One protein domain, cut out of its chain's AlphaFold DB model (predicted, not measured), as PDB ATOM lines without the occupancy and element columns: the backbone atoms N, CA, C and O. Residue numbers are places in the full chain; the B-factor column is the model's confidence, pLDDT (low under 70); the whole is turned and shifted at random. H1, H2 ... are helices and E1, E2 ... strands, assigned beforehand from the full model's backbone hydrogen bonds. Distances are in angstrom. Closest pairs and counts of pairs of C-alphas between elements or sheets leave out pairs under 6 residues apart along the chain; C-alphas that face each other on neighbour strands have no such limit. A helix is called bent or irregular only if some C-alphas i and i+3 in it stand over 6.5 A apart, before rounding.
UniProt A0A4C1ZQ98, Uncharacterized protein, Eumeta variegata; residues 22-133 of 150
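What this domain is: This is residues 22 to 133 of the 150 residues of an uncharacterized protein of Eumeta variegata (UniProt A0A4C1ZQ98). Five helices that do not touch one another are spread round a small strand-built middle, where the short strand E1 runs between two short paired stretches, residues 50 to 51 and residues 111 to 112. Towards one end of the longest axis lie H3 and H4; towards the other lie the end of the long helix H5 at Ile 101 and the small hairpin of E2 and E3, while H1 and H2 follow each other on another side of the middle, and residues 77 to 86, of which 81 to 86 belong to H5, stick out. The 112 printed residues hold five named helices and then three named strands, in the order H1 H2 H3 H4 H5 E1 E2 E3; the one sheet is E2 - E3, antiparallel, and the class is mostly helix. The whole is compact, with a radius of gyration of the C-alphas of 15.2 A, and spans 46 by 38 by 26 A.

How they stand to each other: H1, residues 23 to 32, is close to but not clearly touching H2, residues 40 to 46; their closest C-alphas, those of Glu 32 and Leu 41, are 7.8 A apart. The two run opposite ways at a steep tilt of 42 degrees. H3, residues 52 to 60, follows after a tight link of 5 residues. H3 is close to but not clearly touching H4, residues 67 to 72, with the C-alphas of Val 58 and Leu 68 closest at 7.5 A; they run opposite ways at a steep tilt of 41 degrees. H2 and H4 are close but not clearly touching too, at Arg 46 and Ile 72, whose C-alphas are 7.6 A apart; their steep tilt of 68 degrees is only just short of about perpendicular. H5, residues 81 to 101, touches no helix. E1, residues 119 to 121, pairs with no named strand, but its residues 119 to 120 pair with residues 50 to 51, parallel, and its residues 120 to 121 pair with residues 111 to 112, antiparallel. The closest C-alphas of H3 and E1 are those of Ala 52 and Gly 121, 5.1 A apart; those of H2 and E1 are Arg 46 and Ala 120, 7.2 A apart. E2, residues 125 to 127, and E3, residues 130 to 132, form an antiparallel hairpin, with N 132 and O 125 at 2.8 A and N 127 and O 130 at 3.0 A, within hydrogen-bond range. H5 and E2 are only just apart, at 8.0 A. Every O i to N i+4 pair is within hydrogen-bond range in H1, H2 and H4; in H3 it is 3 of 5 and in H5 15 of 17.

Where its parts are: H1 begins at C-alpha 23, at (-13.944, 39.777, 27.380), and measures 14.4 A from first to last C-alpha. H2 measures 10.1 A, H3 13.8 A and H4 8.7 A. H3 is irregular: C-alphas 53 and 56 are 7.3 A apart. H5 runs 29.6 A from C-alpha 81, at (-42.573, 17.136, 32.928), and has a kink of 31 degrees near residue 89. E1 measures 7.1 A, E2 6.9 A and E3 6.6 A; E3 ends at C-alpha 132, at (-22.209, 27.070, 41.305).

The domain as a whole: The C-alphas of Asp 65 and Lys 102 are the two farthest apart, at 46.5 A. The printed part has no cut. The link from H5 to E1, residues 102 to 118, is long. Residues 77 to 86, of which 81 to 86 belong to H5, stand free. The mean pLDDT of the printed part is 78.5, and the model's confidence is under 70 at residues 64 to 65, 76, 125 and 128 to 133.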
ATOM      1  N   SER A  22     -13.939  38.759  22.589       81.94
ATOM      2  CA  SER A  22     -13.377  39.702  23.550       81.94
ATOM      3  C   SER A  22     -14.065  39.569  24.922       81.94
ATOM      4  O   SER A  22     -15.271  39.320  24.984       81.94
ATOM      5  N   PRO A  23     -13.344  39.762  26.044       81.50
ATOM      6  CA  PRO A  23     -13.944  39.777  27.380       81.50
ATOM      7  C   PRO A  23     -15.179  40.686  27.544       81.50
ATOM      8  O   PRO A  23     -16.146  40.229  28.157       81.50
ATOM      9  N   PRO A  24     -15.222  41.922  26.998       85.62
ATOM     10  CA  PRO A  24     -16.423  42.752  27.093       85.62
ATOM     11  C   PRO A  24     -17.620  42.140  26.357       85.62
ATOM     12  O   PRO A  24     -18.730  42.188  26.876       85.62
ATOM     13  N   LEU A  25     -17.397  41.487  25.212       85.62
ATOM     14  CA  LEU A  25     -18.462  40.800  24.484       85.62
ATOM     15  C   LEU A  25     -19.002  39.594  25.264       85.62
ATOM     16  O   LEU A  25     -20.203  39.358  25.267       85.62
ATOM     17  N   ILE A  26     -18.138  38.848  25.964       84.69
ATOM     18  CA  ILE A  26     -18.570  37.734  26.828       84.69
ATOM     19  C   ILE A  26     -19.487  38.245  27.938       84.69
ATOM     20  O   ILE A  26     -20.509  37.626  28.219       84.69
ATOM     21  N   LYS A  27     -19.129  39.375  28.555       84.81
ATOM     22  CA  LYS A  27     -19.935  39.985  29.613       84.81
ATOM     23  C   LYS A  27     -21.286  40.476  29.087       84.81
ATOM     24  O   LYS A  27     -22.301  40.213  29.717       84.81
ATOM     25  N   GLN A  28     -21.299  41.110  27.917       87.88
ATOM     26  CA  GLN A  28     -22.536  41.538  27.263       87.88
ATOM     27  C   GLN A  28     -23.448  40.341  26.950       87.88
ATOM     28  O   GLN A  28     -24.631  40.356  27.273       87.88
ATOM     29  N   VAL A  29     -22.887  39.269  26.385       86.88
ATOM     30  CA  VAL A  29     -23.623  38.028  26.109       86.88
ATOM     31  C   VAL A  29     -24.190  37.412  27.390       86.88
ATOM     32  O   VAL A  29     -25.328  36.947  27.389       86.88
ATOM     33  N   GLU A  30     -23.422  37.394  28.479       88.06
ATOM     34  CA  GLU A  30     -23.902  36.909  29.774       88.06
ATOM     35  C   GLU A  30     -25.110  37.728  30.237       88.06
ATOM     36  O   GLU A  30     -26.146  37.143  30.537       88.06
ATOM     37  N   GLU A  31     -25.002  39.057  30.210       86.44
ATOM     38  CA  GLU A  31     -26.055  39.993  30.614       86.44
ATOM     39  C   GLU A  31     -27.343  39.818  29.800       86.44
ATOM     40  O   GLU A  31     -28.420  39.676  30.382       86.44
ATOM     41  N   GLU A  32     -27.237  39.750  28.471       86.94
ATOM     42  CA  GLU A  32     -28.374  39.597  27.552       86.94
ATOM     43  C   GLU A  32     -29.043  38.215  27.638       86.94
ATOM     44  O   GLU A  32     -30.181  38.026  27.199       86.94
ATOM     45  N   THR A  33     -28.352  37.226  28.208       86.81
ATOM     46  CA  THR A  33     -28.835  35.843  28.282       86.81
ATOM     47  C   THR A  33     -29.084  35.342  29.703       86.81
ATOM     48  O   THR A  33     -29.268  34.138  29.902       86.81
ATOM     49  N   ARG A  34     -29.152  36.241  30.697       85.06
ATOM     50  CA  ARG A  34     -29.466  35.907  32.104       85.06
ATOM     51  C   ARG A  34     -30.795  35.195  32.301       85.06
ATOM     52  O   ARG A  34     -30.917  34.392  33.222       85.06
ATOM     53  N   GLU A  35     -31.752  35.438  31.413       81.06
ATOM     54  CA  GLU A  35     -33.062  34.779  31.430       81.06
ATOM     55  C   GLU A  35     -33.025  33.344  30.862       81.06
ATOM     56  O   GLU A  35     -34.042  32.657  30.843       81.06
ATOM     57  N   GLN A  36     -31.848  32.861  30.435       83.50
ATOM     58  CA  GLN A  36     -31.564  31.485  30.012       83.50
ATOM     59  C   GLN A  36     -32.633  30.885  29.082       83.50
ATOM     60  O   GLN A  36     -32.634  31.169  27.888       83.50
ATOM     61  N   SER A  37     -33.529  30.039  29.613       80.38
ATOM     62  CA  SER A  37     -34.554  29.333  28.838       80.38
ATOM     63  C   SER A  37     -35.618  30.241  28.236       80.38
ATOM     64  O   SER A  37     -36.296  29.810  27.309       80.38
ATOM     65  N   GLU A  38     -35.761  31.461  28.746       80.50
ATOM     66  CA  GLU A  38     -36.726  32.443  28.250       80.50
ATOM     67  C   GLU A  38     -36.118  33.371  27.181       80.50
ATOM     68  O   GLU A  38     -36.821  34.194  26.604       80.50
ATOM     69  N   SER A  39     -34.814  33.248  26.892       83.31
ATOM     70  CA  SER A  39     -34.115  34.065  25.894       83.31
ATOM     71  C   SER A  39     -33.854  33.279  24.609       83.31
ATOM     72  O   SER A  39     -33.089  32.312  24.590       83.31
ATOM     73  N   ASP A  40     -34.416  33.740  23.490       84.94
ATOM     74  CA  ASP A  40     -34.128  33.171  22.166       84.94
ATOM     75  C   ASP A  40     -32.641  33.282  21.804       84.94
ATOM     76  O   ASP A  40     -32.054  32.356  21.232       84.94
ATOM     77  N   LEU A  41     -32.003  34.388  22.199       86.00
ATOM     78  CA  LEU A  41     -30.575  34.619  21.992       86.00
ATOM     79  C   LEU A  41     -29.726  33.549  22.694       86.00
ATOM     80  O   LEU A  41     -28.727  33.089  22.141       86.00
ATOM     81  N   TRP A  42     -30.143  33.079  23.873       86.25
ATOM     82  CA  TRP A  42     -29.447  32.007  24.590       86.25
ATOM     83  C   TRP A  42     -29.456  30.688  23.803       86.25
ATOM     84  O   TRP A  42     -28.441  29.985  23.761       86.25
ATOM     85  N   PHE A  43     -30.553  30.361  23.110       83.56
ATOM     86  CA  PHE A  43     -30.599  29.196  22.222       83.56
ATOM     87  C   PHE A  43     -29.729  29.384  20.977       83.56
ATOM     88  O   PHE A  43     -28.991  28.467  20.609       83.56
ATOM     89  N   GLN A  44     -29.764  30.568  20.360       86.00
ATOM     90  CA  GLN A  44     -28.945  30.883  19.184       86.00
ATOM     91  C   GLN A  44     -27.450  30.797  19.500       86.00
ATOM     92  O   GLN A  44     -26.681  30.184  18.762       86.00
ATOM     93  N   LEU A  45     -27.027  31.334  20.642       85.31
ATOM     94  CA  LEU A  45     -25.630  31.283  21.064       85.31
ATOM     95  C   LEU A  45     -25.184  29.878  21.484       85.31
ATOM     96  O   LEU A  45     -23.990  29.590  21.476       85.31
ATOM     97  N   ARG A  46     -26.101  28.956  21.784       84.50
ATOM     98  CA  ARG A  46     -25.770  27.540  22.011       84.50
ATOM     99  C   ARG A  46     -25.651  26.724  20.724       84.50
ATOM    100  O   ARG A  46     -25.094  25.629  20.770       84.50
ATOM    101  N   TYR A  47     -26.125  27.243  19.593       84.69
ATOM    102  CA  TYR A  47     -26.040  26.565  18.304       84.69
ATOM    103  C   TYR A  47     -24.582  26.271  17.928       84.69
ATOM    104  O   TYR A  47     -23.730  27.161  17.927       84.69
ATOM    105  N   GLY A  48     -24.285  25.005  17.625       81.00
ATOM    106  CA  GLY A  48     -22.947  24.571  17.222       81.00
ATOM    107  C   GLY A  48     -21.904  24.597  18.345       81.00
ATOM    108  O   GLY A  48     -20.726  24.366  18.075       81.00
ATOM    109  N   ARG A  49     -22.306  24.859  19.601       85.38
ATOM    110  CA  ARG A  49     -21.407  24.897  20.764       85.38
ATOM    111  C   ARG A  49     -21.649  23.719  21.702       85.38
ATOM    112  O   ARG A  49     -22.780  23.348  22.020       85.38
ATOM    113  N   ILE A  50     -20.560  23.147  22.202       83.31
ATOM    114  CA  ILE A  50     -20.578  22.107  23.224       83.31
ATOM    115  C   ILE A  50     -20.866  22.776  24.568       83.31
ATOM    116  O   ILE A  50     -20.066  23.557  25.087       83.31
ATOM    117  N   THR A  51     -22.027  22.458  25.134       84.38
ATOM    118  CA  THR A  51     -22.448  22.979  26.436       84.38
ATOM    119  C   THR A  51     -21.960  22.091  27.575       84.38
ATOM    120  O   THR A  51     -21.903  20.868  27.432       84.38
ATOM    121  N   ALA A  52     -21.671  22.678  28.740       80.38
ATOM    122  CA  ALA A  52     -21.230  21.935  29.930       80.38
ATOM    123  C   ALA A  52     -22.145  20.742  30.284       80.38
ATOM    124  O   ALA A  52     -21.665  19.666  30.637       80.38
ATOM    125  N   SER A  53     -23.464  20.889  30.109       78.56
ATOM    126  CA  SER A  53     -24.450  19.826  30.343       78.56
ATOM    127  C   SER A  53     -24.290  18.596  29.446       78.56
ATOM    128  O   SER A  53     -24.738  17.525  29.838       78.56
ATOM    129  N   ARG A  54     -23.677  18.751  28.266       75.56
ATOM    130  CA  ARG A  54     -23.493  17.700  27.250       75.56
ATOM    131  C   ARG A  54     -22.032  17.332  27.013       75.56
ATOM    132  O   ARG A  54     -21.759  16.364  26.313       75.56
ATOM    133  N   ALA A  55     -21.086  18.054  27.614       79.75
ATOM    134  CA  ALA A  55     -19.656  17.785  27.477       79.75
ATOM    135  C   ALA A  55     -19.295  16.334  27.849       79.75
ATOM    136  O   ALA A  55     -18.481  15.706  27.174       79.75
ATOM    137  N   HIS A  56     -19.958  15.769  28.867       79.69
ATOM    138  CA  HIS A  56     -19.784  14.365  29.242       79.69
ATOM    139  C   HIS A  56     -20.227  13.400  28.128       79.69
ATOM    140  O   HIS A  56     -19.499  12.463  27.806       79.69
ATOM    141  N   GLU A  57     -21.382  13.638  27.502       79.19
ATOM    142  CA  GLU A  57     -21.875  12.817  26.388       79.19
ATOM    143  C   GLU A  57     -20.941  12.913  25.178       79.19
ATOM    144  O   GLU A  57     -20.544  11.888  24.629       79.19
ATOM    145  N   VAL A  58     -20.500  14.128  24.834       80.19
ATOM    146  CA  VAL A  58     -19.542  14.370  23.742       80.19
ATOM    147  C   VAL A  58     -18.218  13.655  23.985       80.19
ATOM    148  O   VAL A  58     -17.693  13.033  23.070       80.19
ATOM    149  N   SER A  59     -17.708  13.658  25.221       78.62
ATOM    150  CA  SER A  59     -16.440  12.989  25.549       78.62
ATOM    151  C   SER A  59     -16.471  11.465  25.372       78.62
ATOM    152  O   SER A  59     -15.426  10.843  25.190       78.62
ATOM    153  N   ARG A  60     -17.661  10.851  25.432       77.62
ATOM    154  CA  ARG A  60     -17.854   9.394  25.342       77.62
ATOM    155  C   ARG A  60     -18.437   8.946  24.005       77.62
ATOM    156  O   ARG A  60     -18.470   7.744  23.737       77.62
ATOM    157  N   CYS A  61     -18.902   9.884  23.189       75.12
ATOM    158  CA  CYS A  61     -19.459   9.607  21.879       75.12
ATOM    159  C   CYS A  61     -18.347   9.131  20.939       75.12
ATOM    160  O   CYS A  61     -17.378   9.844  20.694       75.12
ATOM    161  N   LYS A  62     -18.485   7.907  20.424       72.81
ATOM    162  CA  LYS A  62     -17.568   7.329  19.425       72.81
ATOM    163  C   LYS A  62     -18.121   7.413  18.000       72.81
ATOM    164  O   LYS A  62     -17.422   7.066  17.056       72.81
ATOM    165  N   THR A  63     -19.377   7.830  17.856       71.31
ATOM    166  CA  THR A  63     -20.060   7.998  16.574       71.31
ATOM    167  C   THR A  63     -19.871   9.423  16.070       71.31
ATOM    168  O   THR A  63     -20.088  10.376  16.818       71.31
ATOM    169  N   ASN A  64     -19.474   9.550  14.803       64.31
ATOM    170  CA  ASN A  64     -19.221  10.840  14.156       64.31
ATOM    171  C   ASN A  64     -20.515  11.566  13.762       64.31
ATOM    172  O   ASN A  64     -20.528  12.789  13.734       64.31
ATOM    173  N   ASP A  65     -21.596  10.814  13.536       65.69
ATOM    174  CA  ASP A  65     -22.920  11.317  13.177       65.69
ATOM    175  C   ASP A  65     -23.991  10.692  14.074       65.69
ATOM    176  O   ASP A  65     -23.864   9.548  14.522       65.69
ATOM    177  N   GLY A  66     -25.050  11.453  14.358       76.75
ATOM    178  CA  GLY A  66     -26.192  10.968  15.128       76.75
ATOM    179  C   GLY A  66     -26.906  12.053  15.924       76.75
ATOM    180  O   GLY A  66     -26.675  13.254  15.758       76.75
ATOM    181  N   THR A  67     -27.773  11.614  16.835       77.69
ATOM    182  CA  THR A  67     -28.633  12.486  17.643       77.69
ATOM    183  C   THR A  67     -27.834  13.533  18.417       77.69
ATOM    184  O   THR A  67     -28.260  14.677  18.487       77.69
ATOM    185  N   LEU A  68     -26.644  13.203  18.931       78.81
ATOM    186  CA  LEU A  68     -25.818  14.153  19.683       78.81
ATOM    187  C   LEU A  68     -25.362  15.354  18.838       78.81
ATOM    188  O   LEU A  68     -25.378  16.483  19.325       78.81
ATOM    189  N   VAL A  69     -25.004  15.128  17.572       80.56
ATOM    190  CA  VAL A  69     -24.611  16.202  16.645       80.56
ATOM    191  C   VAL A  69     -25.818  17.072  16.312       80.56
ATOM    192  O   VAL A  69     -25.736  18.291  16.436       80.56
ATOM    193  N   SER A  70     -26.964  16.457  15.995       80.75
ATOM    194  CA  SER A  70     -28.232  17.175  15.781       80.75
ATOM    195  C   SER A  70     -28.587  18.049  16.988       80.75
ATOM    196  O   SER A  70     -28.906  19.224  16.847       80.75
ATOM    197  N   LEU A  71     -28.424  17.510  18.194       81.31
ATOM    198  CA  LEU A  71     -28.659  18.211  19.448       81.31
ATOM    199  C   LEU A  71     -27.693  19.391  19.675       81.31
ATOM    200  O   LEU A  71     -28.124  20.417  20.205       81.31
ATOM    201  N   ILE A  72     -26.411  19.281  19.308       82.88
ATOM    202  CA  ILE A  72     -25.443  20.398  19.363       82.88
ATOM    203  C   ILE A  72     -25.791  21.470  18.321       82.88
ATOM    204  O   ILE A  72     -25.698  22.664  18.604       82.88
ATOM    205  N   LEU A  73     -26.263  21.065  17.144       83.81
ATOM    206  CA  LEU A  73     -26.720  21.946  16.065       83.81
ATOM    207  C   LEU A  73     -28.150  22.476  16.290       83.81
ATOM    208  O   LEU A  73     -28.892  22.708  15.343       83.81
ATOM    209  N   GLY A  74     -28.560  22.669  17.546       74.62
ATOM    210  CA  GLY A  74     -29.849  23.283  17.881       74.62
ATOM    211  C   GLY A  74     -31.060  22.350  17.802       74.62
ATOM    212  O   GLY A  74     -32.195  22.820  17.874       74.62
ATOM    213  N   GLY A  75     -30.847  21.038  17.696       75.50
ATOM    214  CA  GLY A  75     -31.906  20.041  17.810       75.50
ATOM    215  C   GLY A  75     -32.675  20.208  19.121       75.50
ATOM    216  O   GLY A  75     -32.093  20.236  20.213       75.50
ATOM    217  N   LYS A  76     -34.000  20.335  19.012       68.75
ATOM    218  CA  LYS A  76     -34.892  20.528  20.156       68.75
ATOM    219  C   LYS A  76     -35.259  19.177  20.759       68.75
ATOM    220  O   LYS A  76     -35.688  18.271  20.053       68.75
ATOM    221  N   ILE A  77     -35.117  19.066  22.077       72.94
ATOM    222  CA  ILE A  77     -35.711  17.970  22.846       72.94
ATOM    223  C   ILE A  77     -37.065  18.477  23.346       72.94
ATOM    224  O   ILE A  77     -37.113  19.601  23.855       72.94
ATOM    225  N   PRO A  78     -38.153  17.705  23.198       73.44
ATOM    226  CA  PRO A  78     -39.442  18.082  23.757       73.44
ATOM    227  C   PRO A  78     -39.341  18.274  25.272       73.44
ATOM    228  O   PRO A  78     -38.664  17.522  25.974       73.44
ATOM    229  N   ASP A  79     -40.019  19.305  25.764       72.06
ATOM    230  CA  ASP A  79     -39.956  19.694  27.164       72.06
ATOM    231  C   ASP A  79     -40.686  18.658  28.024       72.06
ATOM    232  O   ASP A  79     -41.900  18.468  27.918       72.06
ATOM    233  N   THR A  80     -39.935  17.943  28.857       80.12
ATOM    234  CA  THR A  80     -40.496  16.870  29.684       80.12
ATOM    235  C   THR A  80     -41.093  17.430  30.981       80.12
ATOM    236  O   THR A  80     -40.640  18.469  31.474       80.12
ATOM    237  N   PRO A  81     -42.064  16.742  31.611       77.81
ATOM    238  CA  PRO A  81     -42.573  17.136  32.928       77.81
ATOM    239  C   PRO A  81     -41.460  17.293  33.976       77.81
ATOM    240  O   PRO A  81     -41.505  18.207  34.799       77.81
ATOM    241  N   SER A  82     -40.421  16.455  33.905       74.25
ATOM    242  CA  SER A  82     -39.243  16.537  34.770       74.25
ATOM    243  C   SER A  82     -38.437  17.819  34.554       74.25
ATOM    244  O   SER A  82     -37.970  18.403  35.527       74.25
ATOM    245  N   MET A  83     -38.311  18.291  33.310       77.94
ATOM    246  CA  MET A  83     -37.642  19.559  32.995       77.94
ATOM    247  C   MET A  83     -38.437  20.757  33.518       77.94
ATOM    248  O   MET A  83     -37.857  21.634  34.151       77.94
ATOM    249  N   LYS A  84     -39.764  20.766  33.333       79.12
ATOM    250  CA  LYS A  84     -40.640  21.820  33.879       79.12
ATOM    251  C   LYS A  84     -40.571  21.881  35.402       79.12
ATOM    252  O   LYS A  84     -40.389  22.952  35.973       79.12
ATOM    253  N   ARG A  85     -40.655  20.719  36.056       80.81
ATOM    254  CA  ARG A  85     -40.498  20.612  37.510       80.81
ATOM    255  C   ARG A  85     -39.120  21.093  37.963       80.81
ATOM    256  O   ARG A  85     -39.031  21.755  38.989       80.81
ATOM    257  N   GLY A  86     -38.075  20.777  37.200       79.00
ATOM    258  CA  GLY A  86     -36.716  21.229  37.466       79.00
ATOM    259  C   GLY A  86     -36.594  22.750  37.519       79.00
ATOM    260  O   GLY A  86     -36.086  23.278  38.501       79.00
ATOM    261  N   ARG A  87     -37.161  23.460  36.535       78.94
ATOM    262  CA  ARG A  87     -37.145  24.936  36.505       78.94
ATOM    263  C   ARG A  87     -37.833  25.554  37.726       78.94
ATOM    264  O   ARG A  87     -37.308  26.488  38.317       78.94
ATOM    265  N   ILE A  88     -38.979  25.003  38.134       79.00
ATOM    266  CA  ILE A  88     -39.705  25.470  39.329       79.00
ATOM    267  C   ILE A  88     -38.856  25.246  40.588       79.00
ATOM    268  O   ILE A  88     -38.720  26.137  41.426       79.00
ATOM    269  N   LEU A  89     -38.255  24.060  40.708       79.62
ATOM    270  CA  LEU A  89     -37.478  23.681  41.882       79.62
ATOM    271  C   LEU A  89     -36.144  24.438  41.971       79.62
ATOM    272  O   LEU A  89     -35.670  24.701  43.071       79.62
ATOM    273  N   GLU A  90     -35.536  24.812  40.845       77.75
ATOM    274  CA  GLU A  90     -34.296  25.598  40.819       77.75
ATOM    275  C   GLU A  90     -34.446  26.933  41.547       77.75
ATOM    276  O   GLU A  90     -33.556  27.318  42.310       77.75
ATOM    277  N   ASP A  91     -35.583  27.607  41.383       76.31
ATOM    278  CA  ASP A  91     -35.857  28.864  42.073       76.31
ATOM    279  C   ASP A  91     -36.043  28.682  43.584       76.31
ATOM    280  O   ASP A  91     -35.525  29.481  44.372       76.31
ATOM    281  N   GLU A  92     -36.724  27.618  44.010       79.56
ATOM    282  CA  GLU A  92     -36.893  27.289  45.430       79.56
ATOM    283  C   GLU A  92     -35.574  26.873  46.091       79.56
ATOM    284  O   GLU A  92     -35.248  27.308  47.204       79.56
ATOM    285  N   VAL A  93     -34.781  26.049  45.402       80.06
ATOM    286  CA  VAL A  93     -33.496  25.579  45.920       80.06
ATOM    287  C   VAL A  93     -32.513  26.734  46.010       80.06
ATOM    288  O   VAL A  93     -31.827  26.837  47.023       80.06
ATOM    289  N   ARG A  94     -32.482  27.647  45.032       74.44
ATOM    290  CA  ARG A  94     -31.623  28.837  45.100       74.44
ATOM    291  C   ARG A  94     -31.903  29.652  46.357       74.44
ATOM    292  O   ARG A  94     -30.978  29.873  47.129       74.44
ATOM    293  N   LYS A  95     -33.172  29.982  46.627       78.31
ATOM    294  CA  LYS A  95     -33.578  30.703  47.850       78.31
ATOM    295  C   LYS A  95     -33.163  29.958  49.119       78.31
ATOM    296  O   LYS A  95     -32.647  30.550  50.062       78.31
ATOM    297  N   THR A  96     -33.351  28.640  49.139       81.38
ATOM    298  CA  THR A  96     -32.974  27.801  50.287       81.38
ATOM    299  C   THR A  96     -31.461  27.811  50.525       81.38
ATOM    300  O   THR A  96     -31.004  27.890  51.667       81.38
ATOM    301  N   VAL A  97     -30.670  27.747  49.452       78.44
ATOM    302  CA  VAL A  97     -29.206  27.785  49.515       78.44
ATOM    303  C   VAL A  97     -28.715  29.180  49.915       78.44
ATOM    304  O   VAL A  97     -27.842  29.265  50.775       78.44
ATOM    305  N   GLU A  98     -29.308  30.256  49.393       78.81
ATOM    306  CA  GLU A  98     -29.019  31.637  49.814       78.81
ATOM    307  C   GLU A  98     -29.244  31.823  51.318       78.81
ATOM    308  O   GLU A  98     -28.355  32.307  52.017       78.81
ATOM    309  N   CYS A  99     -30.381  31.355  51.845       78.50
ATOM    310  CA  CYS A  99     -30.673  31.401  53.280       78.50
ATOM    311  C   CYS A  99     -29.655  30.608  54.113       78.50
ATOM    312  O   CYS A  99     -29.261  31.039  55.197       78.50
ATOM    313  N   ARG A 100     -29.215  29.444  53.617       78.88
ATOM    314  CA  ARG A 100     -28.305  28.552  54.349       78.88
ATOM    315  C   ARG A 100     -26.857  29.035  54.339       78.88
ATOM    316  O   ARG A 100     -26.166  28.892  55.342       78.88
ATOM    317  N   ILE A 101     -26.399  29.570  53.210       75.44
ATOM    318  CA  ILE A 101     -25.023  30.049  53.014       75.44
ATOM    319  C   ILE A 101     -24.894  31.527  53.429       75.44
ATOM    320  O   ILE A 101     -23.783  32.003  53.642       75.44
ATOM    321  N   LYS A 102     -26.019  32.247  53.595       74.44
ATOM    322  CA  LYS A 102     -26.084  33.699  53.856       74.44
ATOM    323  C   LYS A 102     -25.293  34.523  52.834       74.44
ATOM    324  O   LYS A 102     -24.784  35.595  53.147       74.44
ATOM    325  N   LYS A 103     -25.184  34.011  51.608       76.56
ATOM    326  CA  LYS A 103     -24.546  34.678  50.471       76.56
ATOM    327  C   LYS A 103     -25.565  34.826  49.360       76.56
ATOM    328  O   LYS A 103     -26.382  33.932  49.150       76.56
ATOM    329  N   LYS A 104     -25.490  35.950  48.655       76.12
ATOM    330  CA  LYS A 104     -26.356  36.239  47.515       76.12
ATOM    331  C   LYS A 104     -25.914  35.405  46.314       76.12
ATOM    332  O   LYS A 104     -24.738  35.426  45.954       76.12
ATOM    333  N   ILE A 105     -26.849  34.682  45.709       74.94
ATOM    334  CA  ILE A 105     -26.621  33.882  44.507       74.94
ATOM    335  C   ILE A 105     -27.260  34.623  43.343       74.94
ATOM    336  O   ILE A 105     -28.480  34.664  43.187       74.94
ATOM    337  N   ASN A 106     -26.423  35.204  42.492       77.44
ATOM    338  CA  ASN A 106     -26.910  35.903  41.314       77.44
ATOM    339  C   ASN A 106     -27.177  34.904  40.186       77.44
ATOM    340  O   ASN A 106     -26.403  33.964  39.972       77.44
ATOM    341  N   LYS A 107     -28.269  35.134  39.446       78.56
ATOM    342  CA  LYS A 107     -28.511  34.455  38.170       78.56
ATOM    343  C   LYS A 107     -27.391  34.810  37.194       78.56
ATOM    344  O   LYS A 107     -26.885  35.931  37.212       78.56
ATOM    345  N   CYS A 108     -27.035  33.851  36.351       81.81
ATOM    346  CA  CYS A 108     -26.010  34.009  35.333       81.81
ATOM    347  C   CYS A 108     -26.553  33.564  33.979       81.81
ATOM    348  O   CYS A 108     -27.260  32.557  33.891       81.81
ATOM    349  N   GLY A 109     -26.193  34.290  32.928       85.06
ATOM    350  CA  GLY A 109     -26.436  33.882  31.552       85.06
ATOM    351  C   GLY A 109     -25.399  32.897  31.020       85.06
ATOM    352  O   GLY A 109     -24.701  32.194  31.759       85.06
ATOM    353  N   LEU A 110     -25.299  32.844  29.696       86.06
ATOM    354  CA  LEU A 110     -24.340  32.009  28.992       86.06
ATOM    355  C   LEU A 110     -22.937  32.619  29.062       86.06
ATOM    356  O   LEU A 110     -22.692  33.726  28.597       86.06
ATOM    357  N   ILE A 111     -21.984  31.842  29.562       85.62
ATOM    358  CA  ILE A 111     -20.563  32.172  29.569       85.62
ATOM    359  C   ILE A 111     -19.887  31.456  28.399       85.62
ATOM    360  O   ILE A 111     -19.966  30.230  28.258       85.62
ATOM    361  N   LEU A 112     -19.189  32.234  27.573       84.25
ATOM    362  CA  LEU A 112     -18.381  31.747  26.457       84.25
ATOM    363  C   LEU A 112     -16.905  31.697  26.852       84.25
ATOM    364  O   LEU A 112     -16.421  32.538  27.609       84.25
ATOM    365  N   ASN A 113     -16.165  30.726  26.316       82.00
ATOM    366  CA  ASN A 113     -14.720  30.676  26.505       82.00
ATOM    367  C   ASN A 113     -14.008  31.467  25.396       82.00
ATOM    368  O   ASN A 113     -14.137  31.138  24.219       82.00
ATOM    369  N   SER A 114     -13.218  32.476  25.780       76.69
ATOM    370  CA  SER A 114     -12.462  33.323  24.840       76.69
ATOM    371  C   SER A 114     -11.443  32.532  24.004       76.69
ATOM    372  O   SER A 114     -11.282  32.790  22.817       76.69
ATOM    373  N   LYS A 115     -10.800  31.514  24.594       73.19
ATOM    374  CA  LYS A 115      -9.798  30.667  23.926       73.19
ATOM    375  C   LYS A 115     -10.424  29.530  23.115       73.19
ATOM    376  O   LYS A 115      -9.843  29.072  22.136       73.19
ATOM    377  N   TYR A 116     -11.596  29.056  23.535       78.44
ATOM    378  CA  TYR A 116     -12.292  27.930  22.915       78.44
ATOM    379  C   TYR A 116     -13.749  28.305  22.608       78.44
ATOM    380  O   TYR A 116     -14.648  27.912  23.354       78.44
ATOM    381  N   PRO A 117     -14.021  29.003  21.490       80.00
ATOM    382  CA  PRO A 117     -15.354  29.537  21.169       80.00
ATOM    383  C   PRO A 117     -16.425  28.455  20.956       80.00
ATOM    384  O   PRO A 117     -17.622  28.745  20.967       80.00
ATOM    385  N   MET A 118     -15.995  27.203  20.774       79.38
ATOM    386  CA  MET A 118     -16.841  26.012  20.675       79.38
ATOM    387  C   MET A 118     -17.400  25.537  22.023       79.38
ATOM    388  O   MET A 118     -18.279  24.683  22.029       79.38
ATOM    389  N   ILE A 119     -16.897  26.044  23.153       82.94
ATOM    390  CA  ILE A 119     -17.323  25.639  24.496       82.94
ATOM    391  C   ILE A 119     -18.103  26.781  25.142       82.94
ATOM    392  O   ILE A 119     -17.647  27.926  25.175       82.94
ATOM    393  N   ALA A 120     -19.264  26.447  25.698       85.62
ATOM    394  CA  ALA A 120     -20.094  27.381  26.446       85.62
ATOM    395  C   ALA A 120     -20.694  26.724  27.697       85.62
ATOM    396  O   ALA A 120     -20.899  25.508  27.760       85.62
ATOM    397  N   GLY A 121     -21.020  27.524  28.705       83.88
ATOM    398  CA  GLY A 121     -21.653  27.046  29.931       83.88
ATOM    399  C   GLY A 121     -22.595  28.092  30.501       83.88
ATOM    400  O   GLY A 121     -22.277  29.266  30.483       83.88
ATOM    401  N   SER A 122     -23.749  27.663  31.002       83.00
ATOM    402  CA  SER A 122     -24.666  28.517  31.762       83.00
ATOM    403  C   SER A 122     -24.672  27.952  33.179       83.00
ATOM    404  O   SER A 122     -25.201  26.851  33.351       83.00
ATOM    405  N   PRO A 123     -23.970  28.564  34.146       79.06
ATOM    406  CA  PRO A 123     -24.030  28.121  35.533       79.06
ATOM    407  C   PRO A 123     -25.394  28.461  36.148       79.06
ATOM    408  O   PRO A 123     -26.064  29.400  35.720       79.06
ATOM    409  N   ASP A 124     -25.790  27.707  37.173       71.44
ATOM    410  CA  ASP A 124     -27.094  27.883  37.834       71.44
ATOM    411  C   ASP A 124     -27.071  29.074  38.813       71.44
ATOM    412  O   ASP A 124     -28.117  29.615  39.179       71.44
ATOM    413  N   GLY A 125     -25.872  29.490  39.239       68.56
ATOM    414  CA  GLY A 125     -25.660  30.664  40.074       68.56
ATOM    415  C   GLY A 125     -24.182  31.005  40.269       68.56
ATOM    416  O   GLY A 125     -23.313  30.134  40.210       68.56
ATOM    417  N   ILE A 126     -23.893  32.283  40.509       70.88
ATOM    418  CA  ILE A 126     -22.554  32.781  40.862       70.88
ATOM    419  C   ILE A 126     -22.649  33.523  42.200       70.88
ATOM    420  O   ILE A 126     -23.593  34.283  42.424       70.88
ATOM    421  N   PHE A 127     -21.674  33.300  43.082       73.19
ATOM    422  CA  PHE A 127     -21.482  34.036  44.335       73.19
ATOM    423  C   PHE A 127     -20.056  34.610  44.384       73.19
ATOM    424  O   PHE A 127     -19.209  34.226  43.583       73.19
ATOM    425  N   GLU A 128     -19.781  35.535  45.306       56.72
ATOM    426  CA  GLU A 128     -18.515  36.298  45.341       56.72
ATOM    427  C   GLU A 128     -17.245  35.426  45.372       56.72
ATOM    428  O   GLU A 128     -16.235  35.803  44.784       56.72
ATOM    429  N   ASP A 129     -17.319  34.225  45.956       57.97
ATOM    430  CA  ASP A 129     -16.176  33.314  46.121       57.97
ATOM    431  C   ASP A 129     -16.191  32.101  45.169       57.97
ATOM    432  O   ASP A 129     -15.402  31.168  45.341       57.97
ATOM    433  N   GLY A 130     -17.101  32.040  44.188       58.59
ATOM    434  CA  GLY A 130     -17.163  30.879  43.301       58.59
ATOM    435  C   GLY A 130     -18.369  30.779  42.370       58.59
ATOM    436  O   GLY A 130     -19.333  31.539  42.426       58.59
ATOM    437  N   ILE A 131     -18.305  29.781  41.487       58.88
ATOM    438  CA  ILE A 131     -19.352  29.478  40.504       58.88
ATOM    439  C   ILE A 131     -20.062  28.191  40.922       58.88
ATOM    440  O   ILE A 131     -19.424  27.149  41.098       58.88
ATOM    441  N   GLN A 132     -21.387  28.243  41.046       56.62
ATOM    442  CA  GLN A 132     -22.209  27.070  41.305       56.62
ATOM    443  C   GLN A 132     -22.618  26.411  39.984       56.62
ATOM    444  O   GLN A 132     -23.484  26.881  39.245       56.62
ATOM    445  N   TRP A 133     -21.993  25.269  39.698       53.72
ATOM    446  CA  TRP A 133     -22.334  24.419  38.563       53.72
ATOM    447  C   TRP A 133     -23.319  23.329  38.998       53.72
ATOM    448  O   TRP A 133     -22.951  22.467  39.793       53.72
TER     449      TRP A 133